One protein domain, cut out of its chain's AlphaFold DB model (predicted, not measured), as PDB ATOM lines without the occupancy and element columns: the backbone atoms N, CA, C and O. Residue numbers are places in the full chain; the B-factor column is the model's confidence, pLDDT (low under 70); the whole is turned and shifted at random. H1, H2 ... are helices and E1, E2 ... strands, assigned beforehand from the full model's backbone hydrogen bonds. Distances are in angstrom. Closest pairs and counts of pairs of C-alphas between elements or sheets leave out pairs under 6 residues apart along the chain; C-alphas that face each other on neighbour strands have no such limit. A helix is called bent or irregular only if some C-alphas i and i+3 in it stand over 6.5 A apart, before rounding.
ATOM      1  N   SER A  33     127.064  99.468 182.322       90.38
ATOM      2  CA  SER A  33     127.918  98.279 182.289       90.38
ATOM      3  C   SER A  33     127.720  97.482 180.996       90.38
ATOM      4  O   SER A  33     126.635  97.499 180.389       90.38
ATOM      5  N   GLN A  34     128.750  96.733 180.585       93.25
ATOM      6  CA  GLN A  34     128.655  95.831 179.435       93.25
ATOM      7  C   GLN A  34     127.487  94.848 179.608       93.25
ATOM      8  O   GLN A  34     126.666  94.687 178.704       93.25
ATOM      9  N   ALA A  35     127.357  94.255 180.799       95.06
ATOM     10  CA  ALA A  35     126.309  93.291 181.117       95.06
ATOM     11  C   ALA A  35     124.894  93.867 180.941       95.06
ATOM     12  O   ALA A  35     124.037  93.222 180.330       95.06
ATOM     13  N   ARG A  36     124.641  95.092 181.424       94.50
ATOM     14  CA  ARG A  36     123.321  95.729 181.295       94.50
ATOM     15  C   ARG A  36     123.017  96.109 179.847       94.50
ATOM     16  O   ARG A  36     121.881  95.951 179.405       94.50
ATOM     17  N   THR A  37     124.026  96.554 179.099       95.38
ATOM     18  CA  THR A  37     123.884  96.873 177.670       95.38
ATOM     19  C   THR A  37     123.573  95.626 176.850       95.38
ATOM     20  O   THR A  37     122.648  95.651 176.043       95.38
ATOM     21  N   LEU A  38     124.271  94.514 177.099       96.75
ATOM     22  CA  LEU A  38     124.000  93.230 176.445       96.75
ATOM     23  C   LEU A  38     122.624  92.675 176.791       96.75
ATOM     24  O   LEU A  38     121.961  92.119 175.919       96.75
ATOM     25  N   GLN A  39     122.188  92.824 178.044       96.31
ATOM     26  CA  GLN A  39     120.847  92.421 178.454       96.31
ATOM     27  C   GLN A  39     119.779  93.203 177.684       96.31
ATOM     28  O   GLN A  39     118.846  92.598 177.164       96.31
ATOM     29  N   LEU A  40     119.916  94.530 177.591       96.25
ATOM     30  CA  LEU A  40     118.943  95.343 176.869       96.25
ATOM     31  C   LEU A  40     119.001  95.087 175.357       96.25
ATOM     32  O   LEU A  40     117.952  94.982 174.737       96.25
ATOM     33  N   PHE A  41     120.195  94.931 174.775       97.25
ATOM     34  CA  PHE A  41     120.369  94.536 173.371       97.25
ATOM     35  C   PHE A  41     119.621  93.237 173.062       97.25
ATOM     36  O   PHE A  41     118.850  93.178 172.109       97.25
ATOM     37  N   ASP A  42     119.807  92.217 173.899       96.31
ATOM     38  CA  ASP A  42     119.144  90.927 173.743       96.31
ATOM     39  C   ASP A  42     117.612  91.061 173.795       96.31
ATOM     40  O   ASP A  42     116.892  90.535 172.944       96.31
ATOM     41  N   GLN A  43     117.113  91.843 174.752       95.06
ATOM     42  CA  GLN A  43     115.689  92.117 174.904       95.06
ATOM     43  C   GLN A  43     115.102  92.833 173.683       95.06
ATOM     44  O   GLN A  43     114.115  92.353 173.120       95.06
ATOM     45  N   ILE A  44     115.713  93.932 173.229       95.94
ATOM     46  CA  ILE A  44     115.180  94.703 172.099       95.94
ATOM     47  C   ILE A  44     115.367  93.983 170.761       95.94
ATOM     48  O   ILE A  44     114.601  94.244 169.845       95.94
ATOM     49  N   ALA A  45     116.342  93.089 170.603       95.94
ATOM     50  CA  ALA A  45     116.562  92.400 169.330       95.94
ATOM     51  C   ALA A  45     115.709  91.124 169.178       95.94
ATOM     52  O   ALA A  45     115.251  90.824 168.072       95.94
ATOM     53  N   PHE A  46     115.455  90.382 170.268       93.56
ATOM     54  CA  PHE A  46     114.988  88.987 170.170       93.56
ATOM     55  C   PHE A  46     113.672  88.651 170.895       93.56
ATOM     56  O   PHE A  46     113.116  87.585 170.641       93.56
ATOM     57  N   SER A  47     113.129  89.509 171.767       83.88
ATOM     58  CA  SER A  47     112.017  89.111 172.657       83.88
ATOM     59  C   SER A  47     110.622  88.992 172.007       83.88
ATOM     60  O   SER A  47     109.720  88.416 172.613       83.88
ATOM     61  N   GLY A  48     110.419  89.480 170.777       73.44
ATOM     62  CA  GLY A  48     109.075  89.690 170.207       73.44
ATOM     63  C   GLY A  48     108.339  88.465 169.663       73.44
ATOM     64  O   GLY A  48     107.129  88.531 169.474       73.44
ATOM     65  N   TYR A  49     109.038  87.354 169.411       72.88
ATOM     66  CA  TYR A  49     108.470  86.169 168.736       72.88
ATOM     67  C   TYR A  49     108.704  84.862 169.509       72.88
ATOM     68  O   TYR A  49     108.533  83.768 168.971       72.88
ATOM     69  N   GLY A  50     109.101  84.965 170.781       72.62
ATOM     70  CA  GLY A  50     109.465  83.818 171.613       72.62
ATOM     71  C   GLY A  50     110.719  83.073 171.131       72.62
ATOM     72  O   GLY A  50     111.359  83.445 170.148       72.62
ATOM     73  N   GLU A  51     111.064  81.986 171.825       72.00
ATOM     74  CA  GLU A  51     112.272  81.180 171.550       72.00
ATOM     75  C   GLU A  51     112.225  80.436 170.206       72.00
ATOM     76  O   GLU A  51     113.249  79.978 169.716       72.00
ATOM     77  N   ALA A  52     111.049  80.312 169.591       71.62
ATOM     78  CA  ALA A  52     110.908  79.738 168.257       71.62
ATOM     79  C   ALA A  52     111.188  80.771 167.148       71.62
ATOM     80  O   ALA A  52     111.430  80.393 166.004       71.62
ATOM     81  N   GLY A  53     111.176  82.068 167.471       74.69
ATOM     82  CA  GLY A  53     111.221  83.135 166.478       74.69
ATOM     83  C   GLY A  53     110.000  83.137 165.540       74.69
ATOM     84  O   GLY A  53     109.096  82.311 165.671       74.69
ATOM     85  N   PRO A  54     109.960  84.054 164.560       70.50
ATOM     86  CA  PRO A  54     108.814  84.198 163.657       70.50
ATOM     87  C   PRO A  54     108.578  82.971 162.762       70.50
ATOM     88  O   PRO A  54     107.453  82.706 162.347       70.50
ATOM     89  N   THR A  55     109.642  82.228 162.448       75.94
ATOM     90  CA  THR A  55     109.655  81.118 161.479       75.94
ATOM     91  C   THR A  55     109.753  79.737 162.126       75.94
ATOM     92  O   THR A  55     109.794  78.736 161.415       75.94
ATOM     93  N   GLY A  56     109.841  79.654 163.458       75.62
ATOM     94  CA  GLY A  56     110.066  78.390 164.165       75.62
ATOM     95  C   GLY A  56     111.524  77.909 164.186       75.62
ATOM     96  O   GLY A  56     111.792  76.831 164.710       75.62
ATOM     97  N   THR A  57     112.470  78.677 163.635       76.25
ATOM     98  CA  THR A  57     113.903  78.322 163.561       76.25
ATOM     99  C   THR A  57     114.760  78.980 164.647       76.25
ATOM    100  O   THR A  57     115.985  78.941 164.572       76.25
ATOM    101  N   GLY A  58     114.129  79.598 165.645       79.62
ATOM    102  CA  GLY A  58     114.779  80.363 166.706       79.62
ATOM    103  C   GLY A  58     114.743  81.876 166.468       79.62
ATOM    104  O   GLY A  58     114.496  82.324 165.344       79.62
ATOM    105  N   PRO A  59     114.977  82.695 167.509       90.81
ATOM    106  CA  PRO A  59     115.065  84.137 167.360       90.81
ATOM    107  C   PRO A  59     116.335  84.519 166.588       90.81
ATOM    108  O   PRO A  59     117.446  84.087 166.910       90.81
ATOM    109  N   TYR A  60     116.165  85.372 165.585       94.56
ATOM    110  CA  TYR A  60     117.249  85.927 164.782       94.56
ATOM    111  C   TYR A  60     117.150  87.445 164.697       94.56
ATOM    112  O   TYR A  60     116.087  88.037 164.899       94.56
ATOM    113  N   LEU A  61     118.285  88.073 164.394       95.81
ATOM    114  CA  LEU A  61     118.387  89.515 164.274       95.81
ATOM    115  C   LEU A  61     117.635  89.976 163.023       95.81
ATOM    116  O   LEU A  61     117.894  89.489 161.921       95.81
ATOM    117  N   ARG A  62     116.716  90.924 163.204       95.25
ATOM    118  CA  ARG A  62     115.913  91.521 162.134       95.25
ATOM    119  C   ARG A  62     116.302  92.978 162.001       95.25
ATOM    120  O   ARG A  62     116.307  93.692 162.999       95.25
ATOM    121  N   ALA A 199     105.562  98.882 175.535       84.56
ATOM    122  CA  ALA A 199     105.296  99.954 176.489       84.56
ATOM    123  C   ALA A 199     105.996  99.765 177.852       84.56
ATOM    124  O   ALA A 199     106.277 100.753 178.530       84.56
ATOM    125  N   LYS A 200     106.284  98.522 178.270       86.88
ATOM    126  CA  LYS A 200     106.964  98.240 179.546       86.88
ATOM    127  C   LYS A 200     108.460  98.534 179.441       86.88
ATOM    128  O   LYS A 200     109.037  99.064 180.385       86.88
ATOM    129  N   MET A 201     109.062  98.223 178.297       89.56
ATOM    130  CA  MET A 201     110.482  98.425 178.014       89.56
ATOM    131  C   MET A 201     110.808  99.851 177.562       89.56
ATOM    132  O   MET A 201     111.953 100.287 177.665       89.56
ATOM    133  N   ALA A 202     109.814 100.612 177.096       90.00
ATOM    134  CA  ALA A 202     110.010 101.975 176.608       90.00
ATOM    135  C   ALA A 202     110.772 102.873 177.602       90.00
ATOM    136  O   ALA A 202     111.601 103.668 177.172       90.00
ATOM    137  N   GLY A 203     110.552 102.715 178.914       89.75
ATOM    138  CA  GLY A 203     111.264 103.477 179.950       89.75
ATOM    139  C   GLY A 203     112.745 103.110 180.126       89.75
ATOM    140  O   GLY A 203     113.528 103.948 180.568       89.75
ATOM    141  N   ASP A 204     113.148 101.892 179.748       90.56
ATOM    142  CA  ASP A 204     114.552 101.454 179.764       90.56
ATOM    143  C   ASP A 204     115.324 101.955 178.529       90.56
ATOM    144  O   ASP A 204     116.550 102.108 178.563       90.56
ATOM    145  N   VAL A 205     114.607 102.220 177.433       92.38
ATOM    146  CA  VAL A 205     115.184 102.596 176.134       92.38
ATOM    147  C   VAL A 205     115.149 104.106 175.910       92.38
ATOM    148  O   VAL A 205     116.136 104.705 175.465       92.38
ATOM    149  N   PHE A 206     114.027 104.737 176.237       92.94
ATOM    150  CA  PHE A 206     113.744 106.127 175.924       92.94
ATOM    151  C   PHE A 206     113.645 106.995 177.176       92.94
ATOM    152  O   PHE A 206     113.301 106.550 178.268       92.94
ATOM    153  N   ARG A 207     113.893 108.290 176.990       89.12
ATOM    154  CA  ARG A 207     113.565 109.343 177.946       89.12
ATOM    155  C   ARG A 207     112.621 110.334 177.278       89.12
ATOM    156  O   ARG A 207     112.889 110.803 176.173       89.12
ATOM    157  N   VAL A 208     111.537 110.670 177.972       85.62
ATOM    158  CA  VAL A 208     110.612 111.731 177.559       85.62
ATOM    159  C   VAL A 208     111.128 113.073 178.078       85.62
ATOM    160  O   VAL A 208     111.525 113.189 179.237       85.62
ATOM    161  N   ARG A 209     111.132 114.085 177.213       83.00
ATOM    162  CA  ARG A 209     111.494 115.476 177.498       83.00
ATOM    163  C   ARG A 209     110.367 116.412 177.053       83.00
ATOM    164  O   ARG A 209     109.416 115.988 176.403       83.00
ATOM    165  N   GLN A 210     110.477 117.693 177.403       74.06
ATOM    166  CA  GLN A 210     109.511 118.717 176.977       74.06
ATOM    167  C   GLN A 210     109.460 118.879 175.450       74.06
ATOM    168  O   GLN A 210     108.401 119.162 174.901       74.06
ATOM    169  N   ASP A 211     110.597 118.688 174.782       75.75
ATOM    170  CA  ASP A 211     110.808 118.855 173.345       75.75
ATOM    171  C   ASP A 211     110.631 117.559 172.536       75.75
ATOM    172  O   ASP A 211     110.664 117.601 171.311       75.75
ATOM    173  N   GLY A 212     110.398 116.413 173.185       81.38
ATOM    174  CA  GLY A 212     110.163 115.148 172.491       81.38
ATOM    175  C   GLY A 212     110.655 113.918 173.245       81.38
ATOM    176  O   GLY A 212     110.868 113.936 174.457       81.38
ATOM    177  N   MET A 213     110.818 112.821 172.512       87.75
ATOM    178  CA  MET A 213     111.405 111.577 173.009       87.75
ATOM    179  C   MET A 213     112.835 111.458 172.487       87.75
ATOM    180  O   MET A 213     113.133 111.905 171.388       87.75
ATOM    181  N   MET A 214     113.727 110.846 173.260       91.25
ATOM    182  CA  MET A 214     115.066 110.495 172.793       91.25
ATOM    183  C   MET A 214     115.506 109.168 173.397       91.25
ATOM    184  O   MET A 214     115.040 108.796 174.475       91.25
ATOM    185  N   PHE A 215     116.448 108.476 172.758       91.12
ATOM    186  CA  PHE A 215     117.136 107.374 173.422       91.12
ATOM    187  C   PHE A 215     117.859 107.883 174.672       91.12
ATOM    188  O   PHE A 215     118.606 108.865 174.624       91.12
ATOM    189  N   HIS A 216     117.670 107.195 175.793       89.19
ATOM    190  CA  HIS A 216     118.553 107.365 176.939       89.19
ATOM    191  C   HIS A 216     119.891 106.641 176.685       89.19
ATOM    192  O   HIS A 216     119.973 105.803 175.792       89.19
ATOM    193  N   GLY A 217     120.951 106.936 177.450       89.69
ATOM    194  CA  GLY A 217     122.314 106.448 177.177       89.69
ATOM    195  C   GLY A 217     122.418 104.931 176.962       89.69
ATOM    196  O   GLY A 217     122.943 104.494 175.938       89.69
ATOM    197  N   LEU A 218     121.853 104.137 177.878       92.44
ATOM    198  CA  LEU A 218     121.809 102.671 177.773       92.44
ATOM    199  C   LEU A 218     121.014 102.204 176.539       92.44
ATOM    200  O   LEU A 218     121.509 101.392 175.759       92.44
ATOM    201  N   GLY A 219     119.810 102.751 176.343       94.38
ATOM    202  CA  GLY A 219     118.956 102.446 175.194       94.38
ATOM    203  C   GLY A 219     119.626 102.761 173.862       94.38
ATOM    204  O   GLY A 219     119.576 101.946 172.949       94.38
ATOM    205  N   ARG A 220     120.337 103.893 173.774       94.44
ATOM    206  CA  ARG A 220     121.093 104.289 172.581       94.44
ATOM    207  C   ARG A 220     122.197 103.288 172.261       94.44
ATOM    208  O   ARG A 220     122.357 102.924 171.103       94.44
ATOM    209  N   MET A 221     122.961 102.853 173.265       94.19
ATOM    210  CA  MET A 221     124.031 101.870 173.065       94.19
ATOM    211  C   MET A 221     123.476 100.518 172.611       94.19
ATOM    212  O   MET A 221     123.977  99.955 171.640       94.19
ATOM    213  N   ALA A 222     122.423 100.026 173.266       96.44
ATOM    214  CA  ALA A 222     121.770  98.776 172.891       96.44
ATOM    215  C   ALA A 222     121.161  98.846 171.480       96.44
ATOM    216  O   ALA A 222     121.383  97.950 170.670       96.44
ATOM    217  N   ALA A 223     120.445  99.926 171.154       96.44
ATOM    218  CA  ALA A 223     119.831 100.107 169.841       96.44
ATOM    219  C   ALA A 223     120.872 100.277 168.723       96.44
ATOM    220  O   ALA A 223     120.696  99.737 167.635       96.44
ATOM    221  N   ALA A 224     121.991 100.955 169.000       96.25
ATOM    222  CA  ALA A 224     123.092 101.074 168.048       96.25
ATOM    223  C   ALA A 224     123.755  99.721 167.742       96.25
ATOM    224  O   ALA A 224     124.207  99.525 166.620       96.25
ATOM    225  N   LEU A 225     123.788  98.775 168.692       97.31
ATOM    226  CA  LEU A 225     124.273  97.418 168.416       97.31
ATOM    227  C   LEU A 225     123.394  96.709 167.382       97.31
ATOM    228  O   LEU A 225     123.933  96.107 166.464       97.31
ATOM    229  N   VAL A 226     122.063  96.833 167.458       97.31
ATOM    230  CA  VAL A 226     121.142  96.230 166.466       97.31
ATOM    231  C   VAL A 226     121.513  96.631 165.033       97.31
ATOM    232  O   VAL A 226     121.391  95.813 164.121       97.31
ATOM    233  N   TYR A 227     122.019  97.855 164.849       97.25
ATOM    234  CA  TYR A 227     122.419  98.400 163.553       97.25
ATOM    235  C   TYR A 227     123.936  98.428 163.292       97.25
ATOM    236  O   TYR A 227     124.362  98.867 162.219       97.25
ATOM    237  N   ASP A 228     124.763  97.877 164.184       97.31
ATOM    238  CA  ASP A 228     126.216  97.820 163.991       97.31
ATOM    239  C   ASP A 228     126.559  96.933 162.769       97.31
ATOM    240  O   ASP A 228     125.969  95.860 162.616       97.31
ATOM    241  N   PRO A 229     127.463  97.340 161.857       96.44
ATOM    242  CA  PRO A 229     127.775  96.570 160.648       96.44
ATOM    243  C   PRO A 229     128.315  95.156 160.898       96.44
ATOM    244  O   PRO A 229     128.211  94.301 160.018       96.44
ATOM    245  N   ALA A 230     128.889  94.878 162.074       97.06
ATOM    246  CA  ALA A 230     129.327  93.524 162.409       97.06
ATOM    247  C   ALA A 230     128.150  92.568 162.689       97.06
ATOM    248  O   ALA A 230     128.322  91.353 162.623       97.06
ATOM    249  N   LEU A 231     126.954  93.100 162.967       97.50
ATOM    250  CA  LEU A 231     125.739  92.342 163.245       97.50
ATOM    251  C   LEU A 231     124.846  92.269 162.000       97.50
ATOM    252  O   LEU A 231     124.257  93.256 161.558       97.50
ATOM    253  N   GLN A 232     124.748  91.069 161.429       96.62
ATOM    254  CA  GLN A 232     124.056  90.826 160.164       96.62
ATOM    255  C   GLN A 232     122.628  90.316 160.392       96.62
ATOM    256  O   GLN A 232     122.389  89.553 161.335       96.62
ATOM    257  N   PRO A 233     121.671  90.692 159.527       95.81
ATOM    258  CA  PRO A 233     120.335  90.121 159.580       95.81
ATOM    259  C   PRO A 233     120.388  88.592 159.463       95.81
ATOM    260  O   PRO A 233     121.168  88.042 158.686       95.81
ATOM    261  N   GLY A 234     119.564  87.904 160.250       95.12
ATOM    262  CA  GLY A 234     119.515  86.441 160.297       95.12
ATOM    263  C   GLY A 234     120.519  85.800 161.258       95.12
ATOM    264  O   GLY A 234     120.420  84.598 161.494       95.12
ATOM    265  N   MET A 235     121.440  86.566 161.862       96.69
ATOM    266  CA  MET A 235     122.263  86.048 162.959       96.69
ATOM    267  C   MET A 235     121.371  85.533 164.088       96.69
ATOM    268  O   MET A 235     120.489  86.249 164.567       96.69
ATOM    269  N   GLY A 236     121.631  84.304 164.534       95.44
ATOM    270  CA  GLY A 236     120.969  83.745 165.709       95.44
ATOM    271  C   GLY A 236     121.349  84.508 166.978       95.44
ATOM    272  O   GLY A 236     122.424  85.109 167.059       95.44
ATOM    273  N   ARG A 237     120.476  84.459 167.987       95.38
ATOM    274  CA  ARG A 237     120.643  85.164 169.269       95.38
ATOM    275  C   ARG A 237     122.030  85.003 169.898       95.38
ATOM    276  O   ARG A 237     122.676  86.004 170.188       95.38
ATOM    277  N   ASP A 238     122.519  83.776 170.070       95.19
ATOM    278  CA  ASP A 238     123.806  83.537 170.745       95.19
ATOM    279  C   ASP A 238     124.997  84.093 169.957       95.19
ATOM    280  O   ASP A 238     125.879  84.741 170.526       95.19
ATOM    281  N   GLN A 239     124.985  83.913 168.633       97.31
ATOM    282  CA  GLN A 239     125.996  84.481 167.743       97.31
ATOM    283  C   GLN A 239     126.003  86.011 167.840       97.31
ATOM    284  O   GLN A 239     127.054  86.616 168.047       97.31
ATOM    285  N   ALA A 240     124.830  86.636 167.735       97.81
ATOM    286  CA  ALA A 240     124.689  88.083 167.810       97.81
ATOM    287  C   ALA A 240     125.126  88.635 169.177       97.81
ATOM    288  O   ALA A 240     125.825  89.644 169.242       97.81
ATOM    289  N   ARG A 241     124.776  87.963 170.281       97.56
ATOM    290  CA  ARG A 241     125.214  88.352 171.630       97.56
ATOM    291  C   ARG A 241     126.729  88.274 171.793       97.56
ATOM    292  O   ARG A 241     127.298  89.171 172.409       97.56
ATOM    293  N   SER A 242     127.377  87.251 171.230       98.00
ATOM    294  CA  SER A 242     128.841  87.134 171.252       98.00
ATOM    295  C   SER A 242     129.500  88.301 170.514       98.00
ATOM    296  O   SER A 242     130.350  88.980 171.081       98.00
ATOM    297  N   VAL A 243     129.053  88.592 169.287       98.31
ATOM    298  CA  VAL A 243     129.577  89.718 168.494       98.31
ATOM    299  C   VAL A 243     129.335  91.052 169.207       98.31
ATOM    300  O   VAL A 243     130.237  91.884 169.295       98.31
ATOM    301  N   ALA A 244     128.143  91.254 169.776       97.94
ATOM    302  CA  ALA A 244     127.824  92.447 170.555       97.94
ATOM    303  C   ALA A 244     128.745  92.613 171.775       97.94
ATOM    304  O   ALA A 244     129.152  93.732 172.092       97.94
ATOM    305  N   ALA A 245     129.099  91.518 172.454       97.56
ATOM    306  CA  ALA A 245     130.001  91.560 173.599       97.56
ATOM    307  C   ALA A 245     131.407  92.016 173.185       97.56
ATOM    308  O   ALA A 245     131.962  92.912 173.825       97.56
ATOM    309  N   ASP A 246     131.936  91.477 172.084       97.38
ATOM    310  CA  ASP A 246     133.238  91.866 171.534       97.38
ATOM    311  C   ASP A 246     133.258  93.341 171.095       97.38
ATOM    312  O   ASP A 246     134.208  94.078 171.382       97.38
ATOM    313  N   LEU A 247     132.171  93.815 170.472       96.38
ATOM    314  CA  LEU A 247     132.001  95.222 170.100       96.38
ATOM    315  C   LEU A 247     132.022  96.145 171.322       96.38
ATOM    316  O   LEU A 247     132.702  97.169 171.302       96.38
ATOM    317  N   LEU A 248     131.309  95.804 172.395       94.00
ATOM    318  CA  LEU A 248     131.312  96.611 173.617       94.00
ATOM    319  C   LEU A 248     132.705  96.645 174.263       94.00
ATOM    320  O   LEU A 248     133.190  97.731 174.592       94.00
ATOM    321  N   LYS A 249     133.390  95.498 174.332       93.25
ATOM    322  CA  LYS A 249     134.760  95.404 174.852       93.25
ATOM    323  C   LYS A 249     135.736  96.272 174.057       93.25
ATOM    324  O   LYS A 249     136.501  97.035 174.641       93.25
ATOM    325  N   SER A 250     135.674  96.226 172.724       91.19
ATOM    326  CA  SER A 250     136.511  97.076 171.859       91.19
ATOM    327  C   SER A 250     136.224  98.578 172.008       91.19
ATOM    328  O   SER A 250     137.115  99.399 171.799       91.19
ATOM    329  N   LYS A 251     135.011  98.946 172.444       87.75
ATOM    330  CA  LYS A 251     134.606 100.322 172.788       87.75
ATOM    331  C   LYS A 251     134.952 100.697 174.247       87.75
ATOM    332  O   LYS A 251     134.529 101.749 174.734       87.75
ATOM    333  N   GLY A 252     135.719  99.860 174.953       85.88
ATOM    334  CA  GLY A 252     136.175 100.095 176.328       85.88
ATOM    335  C   GLY A 252     135.063  99.984 177.374       85.88
ATOM    336  O   GLY A 252     135.094 100.691 178.384       85.88
ATOM    337  N   LEU A 253     134.026  99.197 177.094       80.69
ATOM    338  CA  LEU A 253     133.036  98.766 178.078       80.69
ATOM    339  C   LEU A 253     133.431  97.362 178.540       80.69
ATOM    340  O   LEU A 253     133.299  96.413 177.768       80.69
ATOM    341  N   GLU A 254     133.953  97.273 179.764       69.25
ATOM    342  CA  GLU A 254     134.209  96.012 180.481       69.25
ATOM    343  C   GLU A 254     133.012  95.611 181.359       69.25
ATOM    344  O   GLU A 254     132.184  96.496 181.706       69.25
TER     345      GLU A 254
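Overview. This is residues 33 to 62 and 199 to 254 of the 254 residues of an uncharacterized protein of Insolitispirillum peregrinum (UniProt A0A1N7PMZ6). A small two-stranded hairpin, E1 and E2, makes one end of a mostly helical body, in which H1 is crossed by H3 on one flank and has H4 running beside it. Short H2 leads into the hairpin and packs on H3, while residues 50 to 62, with no named element, wind toward the opposite end. The printed part has 86 residues, with named elements in the order H1, H2, E1, E2, H3, H4; the class is mostly helix, and the sheet, E1 - E2, is antiparallel. The whole is compact, with a radius of gyration of the C-alphas of 13.4 A and spans of 43 by 31 by 20 A.

Arrangement. Start at the sheet, where E1, residues 206 to 209, and E2, residues 212 to 215, form an antiparallel hairpin, their directions at 150 degrees. Look there for N 207 and O 214, 2.8 A apart, and N 214 and O 207, 3.0 A apart, both within hydrogen-bond range. H2, residues 202 to 205, touches H3, residues 217 to 226; their closest C-alphas are those of Val 205 and Gly 219, 3.9 A apart. H3 touches H1, residues 34 to 49, at a steep tilt of 56 degrees, the same way; the closest C-alphas, of Phe 41 and Ala 222, are 4.5 A apart. H1 touches H4, residues 237 to 250, at a shallow tilt of 27 degrees, opposite ways; their closest C-alphas, of Gln 34 and Leu 248, are 6.4 A apart. H3 and H4 are close but not clearly touching, with the C-alphas of Leu 225 and Ala 244 closest at 6.5 A. H4 is apart from E1 and from E2. In H3 and H4 every O i to N i+4 pair is within hydrogen-bond range, in H1 10 of 12, and H2 is too short for such a pair.

Along the chain. Find C-alpha 206 at (113.744, 106.127, 175.924), where E1 begins; it runs 9.7 A to residue 209, and E2, residues 212 to 215, runs 10.5 A. H2, residues 202 to 205, measures 5.2 A and H3, residues 217 to 226, 14.8 A. H1 begins at C-alpha 34, (128.655, 95.831, 179.435), and runs 24.8 A to residue 49, with a kink of 31 degrees near residue 43; it is irregular, C-alphas 45 and 48 being 8.0 A apart. H4 runs 20.0 A from residue 237 to C-alpha 250 at (136.511, 97.076, 171.859).

Size, cuts and confidence. The C-alphas of Thr 57 and Gln 210 are the two farthest apart, at 42.8 A. Residues 63 to 198 are not printed, and C-alphas 62 and 199 are 19.7 A apart across this cut. Of the links that are printed whole, none is long. Mean pLDDT of the printed part is 90.2; residue 254 is under 70.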